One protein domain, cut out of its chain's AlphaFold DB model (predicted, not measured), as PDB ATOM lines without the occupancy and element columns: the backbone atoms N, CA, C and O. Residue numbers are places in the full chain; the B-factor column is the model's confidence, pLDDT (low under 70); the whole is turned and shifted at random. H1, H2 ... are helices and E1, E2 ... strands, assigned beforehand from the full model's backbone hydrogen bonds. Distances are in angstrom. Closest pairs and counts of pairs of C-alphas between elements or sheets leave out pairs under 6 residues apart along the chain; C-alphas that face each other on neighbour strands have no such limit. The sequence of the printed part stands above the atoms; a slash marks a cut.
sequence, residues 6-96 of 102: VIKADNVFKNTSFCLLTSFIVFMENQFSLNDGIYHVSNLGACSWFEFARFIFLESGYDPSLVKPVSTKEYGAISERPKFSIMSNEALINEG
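What this domain is: This is residues 6 to 96 of the 102 residues of the protein "RmlD_sub_bind domain-containing protein" of Anaerobacillus alkalidiazotrophicus (UniProt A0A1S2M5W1). The model is a loose, drawn-out shape with a small head at one end, where the two short parallel strands E1 and E2 lie side by side, H2 packs on them and the short H3 sits by the ends of the strands. Toward the other end lie H1 and the short H4, apart from each other and from H2, and long loops run between the two ends. The printed part has 91 residues with four named helices and two named strands, in the order E1, H1, H2, E2, H3, H4. The class is mostly helix, but under half of the residues are in named elements. The whole is loose, with a radius of gyration of the C-alphas of 16.7 A and spans of 48 by 32 by 19 A.

How they stand to each other: E1, residues 6 to 8, is the parallel neighbour of E2, residues 67 to 70, with 50 degrees between their directions. N 7 and O 68 are within hydrogen-bond range at 2.8 A, and so are N 70 and O 7 at 3.0 A. H1, residues 18 to 29, touches no helix. H2, residues 49 to 59, comes closest to E1 at the C-alphas of Ile 7 and Phe 50, 5.2 A apart, and to E2 at those of Phe 50 and Pro 69, 6.1 A apart. E1, H1, H2 and E2 form a strand-helix-strand unit, two parallel neighbour strands with helices between them along the chain, and its crossover is right-handed. H3, residues 72 to 75, comes closest to E1 at the C-alphas of Lys 8 and Thr 72, 6.1 A apart. H4, residues 90 to 94, is apart from H1, H2 and H3. In H1, H2 and H4 every O i to N i+4 pair is within hydrogen-bond range; H3 is too short for such a pair.

Where its parts are: E1 begins at C-alpha 6, (198.863, 232.018, 72.427). H1 is 16.8 A long from first to last C-alpha, beginning at C-alpha 18, (199.426, 223.093, 95.434). H2 is 15.3 A long, E2 9.8 A, E1 7.1 A, H3 5.0 A and H4 6.1 A. H4 ends at C-alpha 94, (217.869, 209.071, 98.509).

The domain as a whole: The C-alphas of Phe 32 and Glu 74 are the two farthest apart, at 49.0 A. Residues 26 to 32, of which 26 to 29 belong to H1, stand free. The links H1 to H2, 19 residues, and H3 to H4, 14 residues, are long. The printed part has no cut. The mean pLDDT of the printed part is 87.2, and residue 32 is under 70.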
ATOM      1  N   VAL A   6     197.462 232.206  72.820       86.94
ATOM      2  CA  VAL A   6     198.863 232.018  72.427       86.94
ATOM      3  C   VAL A   6     199.708 231.707  73.665       86.94
ATOM      4  O   VAL A   6     199.685 232.472  74.626       86.94
ATOM      5  N   ILE A   7     200.445 230.593  73.651       90.31
ATOM      6  CA  ILE A   7     201.199 230.081  74.805       90.31
ATOM      7  C   ILE A   7     202.626 229.694  74.402       90.31
ATOM      8  O   ILE A   7     202.852 229.102  73.345       90.31
ATOM      9  N   LYS A   8     203.600 230.012  75.262       86.00
ATOM     10  CA  LYS A   8     205.020 229.719  75.024       86.00
ATOM     11  C   LYS A   8     205.289 228.215  74.925       86.00
ATOM     12  O   LYS A   8     204.924 227.463  75.826       86.00
ATOM     13  N   ALA A   9     205.965 227.784  73.864       81.62
ATOM     14  CA  ALA A   9     206.244 226.365  73.616       81.62
ATOM     15  C   ALA A   9     207.672 225.927  73.981       81.62
ATOM     16  O   ALA A   9     207.934 224.741  74.129       81.62
ATOM     17  N   ASP A  10     208.599 226.868  74.139       82.56
ATOM     18  CA  ASP A  10     210.041 226.605  74.232       82.56
ATOM     19  C   ASP A  10     210.611 226.631  75.662       82.56
ATOM     20  O   ASP A  10     211.799 226.367  75.850       82.56
ATOM     21  N   ASN A  11     209.786 226.917  76.677       82.06
ATOM     22  CA  ASN A  11     210.156 226.736  78.083       82.06
ATOM     23  C   ASN A  11     209.563 225.428  78.616       82.06
ATOM     24  O   ASN A  11     208.346 225.256  78.543       82.06
ATOM     25  N   VAL A  12     210.395 224.572  79.215       84.62
ATOM     26  CA  VAL A  12     209.995 223.279  79.796       84.62
ATOM     27  C   VAL A  12     210.148 223.298  81.318       84.62
ATOM     28  O   VAL A  12     211.174 223.734  81.847       84.62
ATOM     29  N   PHE A  13     209.134 222.798  82.023       86.00
ATOM     30  CA  PHE A  13     209.063 222.783  83.482       86.00
ATOM     31  C   PHE A  13     208.371 221.518  84.007       86.00
ATOM     32  O   PHE A  13     207.801 220.734  83.249       86.00
ATOM     33  N   LYS A  14     208.428 221.332  85.329       82.94
ATOM     34  CA  LYS A  14     207.600 220.367  86.056       82.94
ATOM     35  C   LYS A  14     206.461 221.118  86.726       82.94
ATOM     36  O   LYS A  14     206.723 222.076  87.455       82.94
ATOM     37  N   ASN A  15     205.217 220.723  86.483       82.38
ATOM     38  CA  ASN A  15     204.094 221.262  87.241       82.38
ATOM     39  C   ASN A  15     204.159 220.752  88.687       82.38
ATOM     40  O   ASN A  15     204.690 219.684  88.966       82.38
ATOM     41  N   THR A  16     203.599 221.513  89.618       78.00
ATOM     42  CA  THR A  16     203.430 221.062  91.000       78.00
ATOM     43  C   THR A  16     202.047 221.485  91.444       78.00
ATOM     44  O   THR A  16     201.716 222.671  91.416       78.00
ATOM     45  N   SER A  17     201.216 220.518  91.826       80.12
ATOM     46  CA  SER A  17     199.901 220.826  92.386       80.12
ATOM     47  C   SER A  17     200.056 221.358  93.808       80.12
ATOM     48  O   SER A  17     200.696 220.717  94.643       80.12
ATOM     49  N   PHE A  18     199.428 222.500  94.097       79.75
ATOM     50  CA  PHE A  18     199.426 223.093  95.434       79.75
ATOM     51  C   PHE A  18     198.905 222.108  96.491       79.75
ATOM     52  O   PHE A  18     199.564 221.883  97.500       79.75
ATOM     53  N   CYS A  19     197.782 221.433  96.221       77.62
ATOM     54  CA  CYS A  19     197.193 220.464  97.147       77.62
ATOM     55  C   CYS A  19     198.128 219.279  97.445       77.62
ATOM     56  O   CYS A  19     198.180 218.796  98.580       77.62
ATOM     57  N   LEU A  20     198.878 218.813  96.437       78.62
ATOM     58  CA  LEU A  20     199.857 217.740  96.622       78.62
ATOM     59  C   LEU A  20     201.056 218.219  97.438       78.62
ATOM     60  O   LEU A  20     201.483 217.504  98.338       78.62
ATOM     61  N   LEU A  21     201.551 219.430  97.170       81.62
ATOM     62  CA  LEU A  21     202.664 220.009  97.917       81.62
ATOM     63  C   LEU A  21     202.314 220.206  99.396       81.62
ATOM     64  O   LEU A  21     203.104 219.837 100.256       81.62
ATOM     65  N   THR A  22     201.119 220.715  99.711       79.38
ATOM     66  CA  THR A  22     200.678 220.876 101.106       79.38
ATOM     67  C   THR A  22     200.594 219.534 101.827       79.38
ATOM     68  O   THR A  22     201.118 219.393 102.928       79.38
ATOM     69  N   SER A  23     199.989 218.528 101.190       81.56
ATOM     70  CA  SER A  23     199.902 217.177 101.763       81.56
ATOM     71  C   SER A  23     201.291 216.576 101.992       81.56
ATOM     72  O   SER A  23     201.520 215.875 102.974       81.56
ATOM     73  N   PHE A  24     202.223 216.874 101.089       84.06
ATOM     74  CA  PHE A  24     203.599 216.423 101.176       84.06
ATOM     75  C   PHE A  24     204.362 217.091 102.321       84.06
ATOM     76  O   PHE A  24     205.037 216.394 103.064       84.06
ATOM     77  N   ILE A  25     204.222 218.404 102.520       84.50
ATOM     78  CA  ILE A  25     204.858 219.116 103.642       84.50
ATOM     79  C   ILE A  25     204.400 218.527 104.980       84.50
ATOM     80  O   ILE A  25     205.236 218.183 105.808       84.50
ATOM     81  N   VAL A  26     203.093 218.310 105.151       83.69
ATOM     82  CA  VAL A  26     202.555 217.675 106.365       83.69
ATOM     83  C   VAL A  26     203.105 216.258 106.530       83.69
ATOM     84  O   VAL A  26     203.478 215.865 107.632       83.69
ATOM     85  N   PHE A  27     203.195 215.476 105.450       85.12
ATOM     86  CA  PHE A  27     203.821 214.154 105.501       85.12
ATOM     87  C   PHE A  27     205.280 214.233 105.976       85.12
ATOM     88  O   PHE A  27     205.658 213.457 106.848       85.12
ATOM     89  N   MET A  28     206.065 215.176 105.448       81.62
ATOM     90  CA  MET A  28     207.478 215.372 105.796       81.62
ATOM     91  C   MET A  28     207.665 215.776 107.260       81.62
ATOM     92  O   MET A  28     208.533 215.224 107.923       81.62
ATOM     93  N   GLU A  29     206.824 216.668 107.791       80.75
ATOM     94  CA  GLU A  29     206.856 217.057 109.212       80.75
ATOM     95  C   GLU A  29     206.628 215.869 110.158       80.75
ATOM     96  O   GLU A  29     207.113 215.866 111.287       80.75
ATOM     97  N   ASN A  30     205.914 214.837 109.702       78.00
ATOM     98  CA  ASN A  30     205.672 213.622 110.479       78.00
ATOM     99  C   ASN A  30     206.780 212.560 110.315       78.00
ATOM    100  O   ASN A  30     206.729 211.525 110.983       78.00
ATOM    101  N   GLN A  31     207.782 212.787 109.458       74.38
ATOM    102  CA  GLN A  31     208.929 211.893 109.285       74.38
ATOM    103  C   GLN A  31     210.091 212.339 110.178       74.38
ATOM    104  O   GLN A  31     210.910 213.171 109.801       74.38
ATOM    105  N   PHE A  32     210.201 211.734 111.360       63.22
ATOM    106  CA  PHE A  32     211.251 212.035 112.347       63.22
ATOM    107  C   PHE A  32     212.683 211.643 111.925       63.22
ATOM    108  O   PHE A  32     213.619 211.874 112.686       63.22
ATOM    109  N   SER A  33     212.869 211.019 110.758       72.38
ATOM    110  CA  SER A  33     214.145 210.429 110.324       72.38
ATOM    111  C   SER A  33     214.787 211.115 109.121       72.38
ATOM    112  O   SER A  33     215.716 210.553 108.545       72.38
ATOM    113  N   LEU A  34     214.275 212.268 108.693       76.38
ATOM    114  CA  LEU A  34     214.879 212.997 107.584       76.38
ATOM    115  C   LEU A  34     216.111 213.755 108.044       76.38
ATOM    116  O   LEU A  34     216.102 214.387 109.099       76.38
ATOM    117  N   ASN A  35     217.157 213.710 107.226       83.19
ATOM    118  CA  ASN A  35     218.310 214.565 107.437       83.19
ATOM    119  C   ASN A  35     217.937 216.027 107.155       83.19
ATOM    120  O   ASN A  35     217.172 216.330 106.237       83.19
ATOM    121  N   ASP A  36     218.509 216.950 107.922       83.94
ATOM    122  CA  ASP A  36     218.362 218.372 107.637       83.94
ATOM    123  C   ASP A  36     219.030 218.703 106.295       83.94
ATOM    124  O   ASP A  36     220.191 218.363 106.049       83.94
ATOM    125  N   GLY A  37     218.304 219.385 105.409       87.12
ATOM    126  CA  GLY A  37     218.809 219.669 104.073       87.12
ATOM    127  C   GLY A  37     217.837 220.424 103.178       87.12
ATOM    128  O   GLY A  37     216.714 220.758 103.554       87.12
ATOM    129  N   ILE A  38     218.295 220.706 101.959       89.31
ATOM    130  CA  ILE A  38     217.490 221.345 100.915       89.31
ATOM    131  C   ILE A  38     216.989 220.258  99.966       89.31
ATOM    132  O   ILE A  38     217.781 219.573  99.320       89.31
ATOM    133  N   TYR A  39     215.667 220.147  99.847       89.75
ATOM    134  CA  TYR A  39     215.006 219.183  98.974       89.75
ATOM    135  C   TYR A  39     214.216 219.895  97.881       89.75
ATOM    136  O   TYR A  39     213.498 220.864  98.128       89.75
ATOM    137  N   HIS A  40     214.309 219.383  96.658       91.06
ATOM    138  CA  HIS A  40     213.428 219.795  95.576       91.06
ATOM    139  C   HIS A  40     212.191 218.903  95.564       91.06
ATOM    140  O   HIS A  40     212.302 217.677  95.577       91.06
ATOM    141  N   VAL A  41     211.015 219.529  95.516       89.19
ATOM    142  CA  VAL A  41     209.731 218.830  95.479       89.19
ATOM    143  C   VAL A  41     208.924 219.355  94.298       89.19
ATOM    144  O   VAL A  41     208.491 220.505  94.268       89.19
ATOM    145  N   SER A  42     208.739 218.495  93.303       88.62
ATOM    146  CA  SER A  42     207.935 218.756  92.106       88.62
ATOM    147  C   SER A  42     207.293 217.462  91.607       88.62
ATOM    148  O   SER A  42     207.792 216.379  91.943       88.62
ATOM    149  N   ASN A  43     206.212 217.548  90.818       87.81
ATOM    150  CA  ASN A  43     205.645 216.352  90.186       87.81
ATOM    151  C   ASN A  43     206.682 215.665  89.288       87.81
ATOM    152  O   ASN A  43     207.688 216.246  88.864       87.81
ATOM    153  N   LEU A  44     206.439 214.391  89.000       84.94
ATOM    154  CA  LEU A  44     207.174 213.682  87.962       84.94
ATOM    155  C   LEU A  44     206.759 214.156  86.559       84.94
ATOM    156  O   LEU A  44     205.736 214.804  86.373       84.94
ATOM    157  N   GLY A  45     207.569 213.811  85.560       86.31
ATOM    158  CA  GLY A  45     207.375 214.272  84.185       86.31
ATOM    159  C   GLY A  45     207.898 215.688  83.959       86.31
ATOM    160  O   GLY A  45     208.513 216.281  84.840       86.31
ATOM    161  N   ALA A  46     207.717 216.193  82.743       89.00
ATOM    162  CA  ALA A  46     207.975 217.575  82.368       89.00
ATOM    163  C   ALA A  46     207.113 217.915  81.148       89.00
ATOM    164  O   ALA A  46     206.795 217.034  80.350       89.00
ATOM    165  N   CYS A  47     206.753 219.184  80.998       90.25
ATOM    166  CA  CYS A  47     206.045 219.675  79.823       90.25
ATOM    167  C   CYS A  47     206.387 221.142  79.563       90.25
ATOM    168  O   CYS A  47     206.892 221.861  80.430       90.25
ATOM    169  N   SER A  48     206.131 221.588  78.340       92.44
ATOM    170  CA  SER A  48     206.102 223.003  77.999       92.44
ATOM    171  C   SER A  48     204.807 223.663  78.469       92.44
ATOM    172  O   SER A  48     203.786 223.002  78.674       92.44
ATOM    173  N   TRP A  49     204.801 224.997  78.588       90.75
ATOM    174  CA  TRP A  49     203.556 225.728  78.878       90.75
ATOM    175  C   TRP A  49     202.486 225.467  77.820       90.75
ATOM    176  O   TRP A  49     201.306 225.368  78.152       90.75
ATOM    177  N   PHE A  50     202.897 225.320  76.560       93.25
ATOM    178  CA  PHE A  50     202.015 224.988  75.448       93.25
ATOM    179  C   PHE A  50     201.324 223.633  75.640       93.25
ATOM    180  O   PHE A  50     200.101 223.549  75.534       93.25
ATOM    181  N   GLU A  51     202.083 222.587  75.966       93.44
ATOM    182  CA  GLU A  51     201.533 221.251  76.227       93.44
ATOM    183  C   GLU A  51     200.610 221.256  77.446       93.44
ATOM    184  O   GLU A  51     199.507 220.713  77.379       93.44
ATOM    185  N   PHE A  52     201.012 221.936  78.523       93.44
ATOM    186  CA  PHE A  52     200.200 222.046  79.731       93.44
ATOM    187  C   PHE A  52     198.866 222.759  79.471       93.44
ATOM    188  O   PHE A  52     197.810 222.277  79.873       93.44
ATOM    189  N   ALA A  53     198.885 223.877  78.739       93.56
ATOM    190  CA  ALA A  53     197.672 224.606  78.380       93.56
ATOM    191  C   ALA A  53     196.744 223.781  77.475       93.56
ATOM    192  O   ALA A  53     195.530 223.783  77.679       93.56
ATOM    193  N   ARG A  54     197.295 223.035  76.508       95.94
ATOM    194  CA  ARG A  54     196.504 222.115  75.673       95.94
ATOM    195  C   ARG A  54     195.854 221.009  76.492       95.94
ATOM    196  O   ARG A  54     194.692 220.696  76.241       95.94
ATOM    197  N   PHE A  55     196.579 220.454  77.460       94.19
ATOM    198  CA  PHE A  55     196.041 219.458  78.381       94.19
ATOM    199  C   PHE A  55     194.888 220.038  79.210       94.19
ATOM    200  O   PHE A  55     193.819 219.444  79.256       94.19
ATOM    201  N   ILE A  56     195.035 221.249  79.760       93.69
ATOM    202  CA  ILE A  56     193.953 221.928  80.496       93.69
ATOM    203  C   ILE A  56     192.714 222.139  79.616       93.69
ATOM    204  O   ILE A  56     191.602 221.894  80.080       93.69
ATOM    205  N   PHE A  57     192.884 222.585  78.365       96.06
ATOM    206  CA  PHE A  57     191.766 222.757  77.431       96.06
ATOM    207  C   PHE A  57     191.032 221.436  77.206       96.06
ATOM    208  O   PHE A  57     189.812 221.404  77.339       96.06
ATOM    209  N   LEU A  58     191.780 220.359  76.941       96.38
ATOM    210  CA  LEU A  58     191.227 219.023  76.742       96.38
ATOM    211  C   LEU A  58     190.415 218.561  77.959       96.38
ATOM    212  O   LEU A  58     189.244 218.223  77.817       96.38
ATOM    213  N   GLU A  59     191.014 218.609  79.152       95.75
ATOM    214  CA  GLU A  59     190.377 218.172  80.404       95.75
ATOM    215  C   GLU A  59     189.172 219.041  80.792       95.75
ATOM    216  O   GLU A  59     188.246 218.583  81.454       95.75
ATOM    217  N   SER A  60     189.151 220.299  80.345       95.44
ATOM    218  CA  SER A  60     188.039 221.228  80.573       95.44
ATOM    219  C   SER A  60     186.930 221.120  79.514       95.44
ATOM    220  O   SER A  60     185.971 221.891  79.563       95.44
ATOM    221  N   GLY A  61     187.047 220.204  78.544       95.88
ATOM    222  CA  GLY A  61     186.065 219.999  77.473       95.88
ATOM    223  C   GLY A  61     186.137 221.013  76.321       95.88
ATOM    224  O   GLY A  61     185.197 221.110  75.534       95.88
ATOM    225  N   TYR A  62     187.232 221.768  76.210       95.38
ATOM    226  CA  TYR A  62     187.484 222.719  75.123       95.38
ATOM    227  C   TYR A  62     188.391 222.118  74.045       95.38
ATOM    228  O   TYR A  62     189.156 221.191  74.297       95.38
ATOM    229  N   ASP A  63     188.354 222.689  72.836       95.69
ATOM    230  CA  ASP A  63     189.225 222.276  71.730       95.69
ATOM    231  C   ASP A  63     190.695 222.690  71.980       95.69
ATOM    232  O   ASP A  63     191.015 223.885  71.937       95.69
ATOM    233  N   PRO A  64     191.632 221.737  72.160       95.38
ATOM    234  CA  PRO A  64     193.047 222.042  72.374       95.38
ATOM    235  C   PRO A  64     193.731 222.686  71.165       95.38
ATOM    236  O   PRO A  64     194.860 223.161  71.290       95.38
ATOM    237  N   SER A  65     193.112 222.670  69.979       95.06
ATOM    238  CA  SER A  65     193.636 223.323  68.774       95.06
ATOM    239  C   SER A  65     193.583 224.856  68.857       95.06
ATOM    240  O   SER A  65     194.296 225.541  68.113       95.06
ATOM    241  N   LEU A  66     192.779 225.393  69.785       94.56
ATOM    242  CA  LEU A  66     192.671 226.824  70.074       94.56
ATOM    243  C   LEU A  66     193.896 227.380  70.808       94.56
ATOM    244  O   LEU A  66     194.081 228.596  70.843       94.56
ATOM    245  N   VAL A  67     194.750 226.517  71.360       95.31
ATOM    246  CA  VAL A  67     196.039 226.918  71.922       95.31
ATOM    247  C   VAL A  67     197.069 226.937  70.796       95.31
ATOM    248  O   VAL A  67     197.307 225.921  70.140       95.31
ATOM    249  N   LYS A  68     197.687 228.094  70.553       95.06
ATOM    250  CA  LYS A  68     198.722 228.284  69.532       95.06
ATOM    251  C   LYS A  68     200.092 228.485  70.184       95.06
ATOM    252  O   LYS A  68     200.181 229.201  71.181       95.06
ATOM    253  N   PRO A  69     201.155 227.863  69.653       94.06
ATOM    254  CA  PRO A  69     202.494 228.028  70.195       94.06
ATOM    255  C   PRO A  69     203.057 229.412  69.846       94.06
ATOM    256  O   PRO A  69     202.751 229.967  68.793       94.06
ATOM    257  N   VAL A  70     203.922 229.931  70.710       93.31
ATOM    258  CA  VAL A  70     204.792 231.084  70.435       93.31
ATOM    259  C   VAL A  70     206.177 230.829  71.015       93.31
ATOM    260  O   VAL A  70     206.312 230.101  72.004       93.31
ATOM    261  N   SER A  71     207.217 231.402  70.417       88.31
ATOM    262  CA  SER A  71     208.559 231.357  70.999       88.31
ATOM    263  C   SER A  71     208.715 232.371  72.137       88.31
ATOM    264  O   SER A  71     208.041 233.401  72.186       88.31
ATOM    265  N   THR A  72     209.660 232.134  73.046       84.94
ATOM    266  CA  THR A  72     210.005 233.081  74.117       84.94
ATOM    267  C   THR A  72     210.435 234.435  73.547       84.94
ATOM    268  O   THR A  72     210.113 235.472  74.125       84.94
ATOM    269  N   LYS A  73     211.112 234.435  72.389       85.44
ATOM    270  CA  LYS A  73     211.539 235.656  71.692       85.44
ATOM    271  C   LYS A  73     210.344 236.475  71.202       85.44
ATOM    272  O   LYS A  73     210.310 237.677  71.425       85.44
ATOM    273  N   GLU A  74     209.380 235.830  70.551       88.12
ATOM    274  CA  GLU A  74     208.162 236.486  70.053       88.12
ATOM    275  C   GLU A  74     207.246 236.946  71.191       88.12
ATOM    276  O   GLU A  74     206.593 237.975  71.071       88.12
ATOM    277  N   TYR A  75     207.228 236.214  72.309       87.12
ATOM    278  CA  TYR A  75     206.473 236.606  73.498       87.12
ATOM    279  C   TYR A  75     207.014 237.893  74.148       87.12
ATOM    280  O   TYR A  75     206.252 238.623  74.776       87.12
ATOM    281  N   GLY A  76     208.313 238.188  74.009       86.44
ATOM    282  CA  GLY A  76     208.884 239.491  74.372       86.44
ATOM    283  C   GLY A  76     208.836 239.833  75.868       86.44
ATOM    284  O   GLY A  76     208.693 241.000  76.227       86.44
ATOM    285  N   ALA A  77     208.929 238.837  76.759       84.88
ATOM    286  CA  ALA A  77     208.967 239.096  78.200       84.88
ATOM    287  C   ALA A  77     210.187 239.953  78.582       84.88
ATOM    288  O   ALA A  77     211.299 239.666  78.153       84.88
ATOM    289  N   ILE A  78     209.982 240.948  79.456       88.12
ATOM    290  CA  ILE A  78     211.055 241.827  79.966       88.12
ATOM    291  C   ILE A  78     212.114 241.027  80.740       88.12
ATOM    292  O   ILE A  78     213.301 241.322  80.673       88.12
ATOM    293  N   SER A  79     211.676 240.018  81.496       85.69
ATOM    294  CA  SER A  79     212.554 239.165  82.293       85.69
ATOM    295  C   SER A  79     212.898 237.893  81.530       85.69
ATOM    296  O   SER A  79     212.006 237.163  81.082       85.69
ATOM    297  N   GLU A  80     214.195 237.605  81.449       84.38
ATOM    298  CA  GLU A  80     214.695 236.343  80.920       84.38
ATOM    299  C   GLU A  80     214.228 235.180  81.797       84.38
ATOM    300  O   GLU A  80     214.395 235.171  83.018       84.38
ATOM    301  N   ARG A  81     213.616 234.180  81.163       86.00
ATOM    302  CA  ARG A  81     213.214 232.936  81.816       86.00
ATOM    303  C   ARG A  81     214.118 231.807  81.331       86.00
ATOM    304  O   ARG A  81     214.381 231.734  80.128       86.00
ATOM    305  N   PRO A  82     214.554 230.900  82.218       84.94
ATOM    306  CA  PRO A  82     215.292 229.715  81.805       84.94
ATOM    307  C   PRO A  82     214.512 228.902  80.766       84.94
ATOM    308  O   PRO A  82     213.293 228.748  80.862       84.94
ATOM    309  N   LYS A  83     215.220 228.337  79.782       84.62
ATOM    310  CA  LYS A  83     214.625 227.381  78.829       84.62
ATOM    311  C   LYS A  83     214.200 226.082  79.518       84.62
ATOM    312  O   LYS A  83     213.174 225.512  79.167       84.62
ATOM    313  N   PHE A  84     214.954 225.667  80.535       86.12
ATOM    314  CA  PHE A  84     214.684 224.479  81.336       86.12
ATOM    315  C   PHE A  84     214.656 224.861  82.812       86.12
ATOM    316  O   PHE A  84     215.638 225.377  83.338       86.12
ATOM    317  N   SER A  85     213.535 224.599  83.478       86.38
ATOM    318  CA  SER A  85     213.373 224.791  84.924       86.38
ATOM    319  C   SER A  85     212.960 223.482  85.601       86.38
ATOM    320  O   SER A  85     212.094 223.456  86.474       86.38
ATOM    321  N   ILE A  86     213.534 222.372  85.133       86.88
ATOM    322  CA  ILE A  86     213.291 221.032  85.666       86.88
ATOM    323  C   ILE A  86     214.233 220.818  86.847       86.88
ATOM    324  O   ILE A  86     215.447 220.919  86.699       86.88
ATOM    325  N   MET A  87     213.671 220.492  88.008       87.25
ATOM    326  CA  MET A  87     214.441 220.218  89.221       87.25
ATOM    327  C   MET A  87     214.443 218.710  89.503       87.25
ATOM    328  O   MET A  87     213.425 218.028  89.323       87.25
ATOM    329  N   SER A  88     215.604 218.166  89.881       89.00
ATOM    330  CA  SER A  88     215.733 216.749  90.248       89.00
ATOM    331  C   SER A  88     215.211 216.519  91.662       89.00
ATOM    332  O   SER A  88     215.558 217.279  92.562       89.00
ATOM    333  N   ASN A  89     214.420 215.460  91.849       90.31
ATOM    334  CA  ASN A  89     213.930 215.011  93.157       90.31
ATOM    335  C   ASN A  89     214.895 213.973  93.794       90.31
ATOM    336  O   ASN A  89     214.498 213.256  94.704       90.31
ATOM    337  N   GLU A  90     216.137 213.840  93.309       91.69
ATOM    338  CA  GLU A  90     217.106 212.822  93.766       91.69
ATOM    339  C   GLU A  90     217.379 212.855  95.268       91.69
ATOM    340  O   GLU A  90     217.344 211.808  95.905       91.69
ATOM    341  N   ALA A  91     217.591 214.041  95.849       90.62
ATOM    342  CA  ALA A  91     217.820 214.170  97.289       90.62
ATOM    343  C   ALA A  91     216.667 213.555  98.096       90.62
ATOM    344  O   ALA A  91     216.895 212.860  99.077       90.62
ATOM    345  N   LEU A  92     215.431 213.743  97.629       89.44
ATOM    346  CA  LEU A  92     214.244 213.186  98.264       89.44
ATOM    347  C   LEU A  92     214.172 211.656  98.114       89.44
ATOM    348  O   LEU A  92     213.821 210.948  99.055       89.44
ATOM    349  N   ILE A  93     214.535 211.145  96.936       90.00
ATOM    350  CA  ILE A  93     214.561 209.706  96.640       90.00
ATOM    351  C   ILE A  93     215.623 208.991  97.485       90.00
ATOM    352  O   ILE A  93     215.375 207.884  97.959       90.00
ATOM    353  N   ASN A  94     216.778 209.624  97.705       91.38
ATOM    354  CA  ASN A  94     217.869 209.071  98.509       91.38
ATOM    355  C   ASN A  94     217.486 208.896  99.987       91.38
ATOM    356  O   ASN A  94     217.991 207.987 100.635       91.38
ATOM    357  N   GLU A  95     216.543 209.697 100.489       88.75
ATOM    358  CA  GLU A  95     215.939 209.543 101.822       88.75
ATOM    359  C   GLU A  95     214.824 208.474 101.858       88.75
ATOM    360  O   GLU A  95     214.103 208.330 102.843       88.75
ATOM    361  N   GLY A  96     214.625 207.724 100.767       89.00
ATOM    362  CA  GLY A  96     213.593 206.690 100.660       89.00
ATOM    363  C   GLY A  96     212.177 207.229 100.438       89.00
ATOM    364  O   GLY A  96     211.211 206.460 100.471       89.00
TER     365      GLY A  96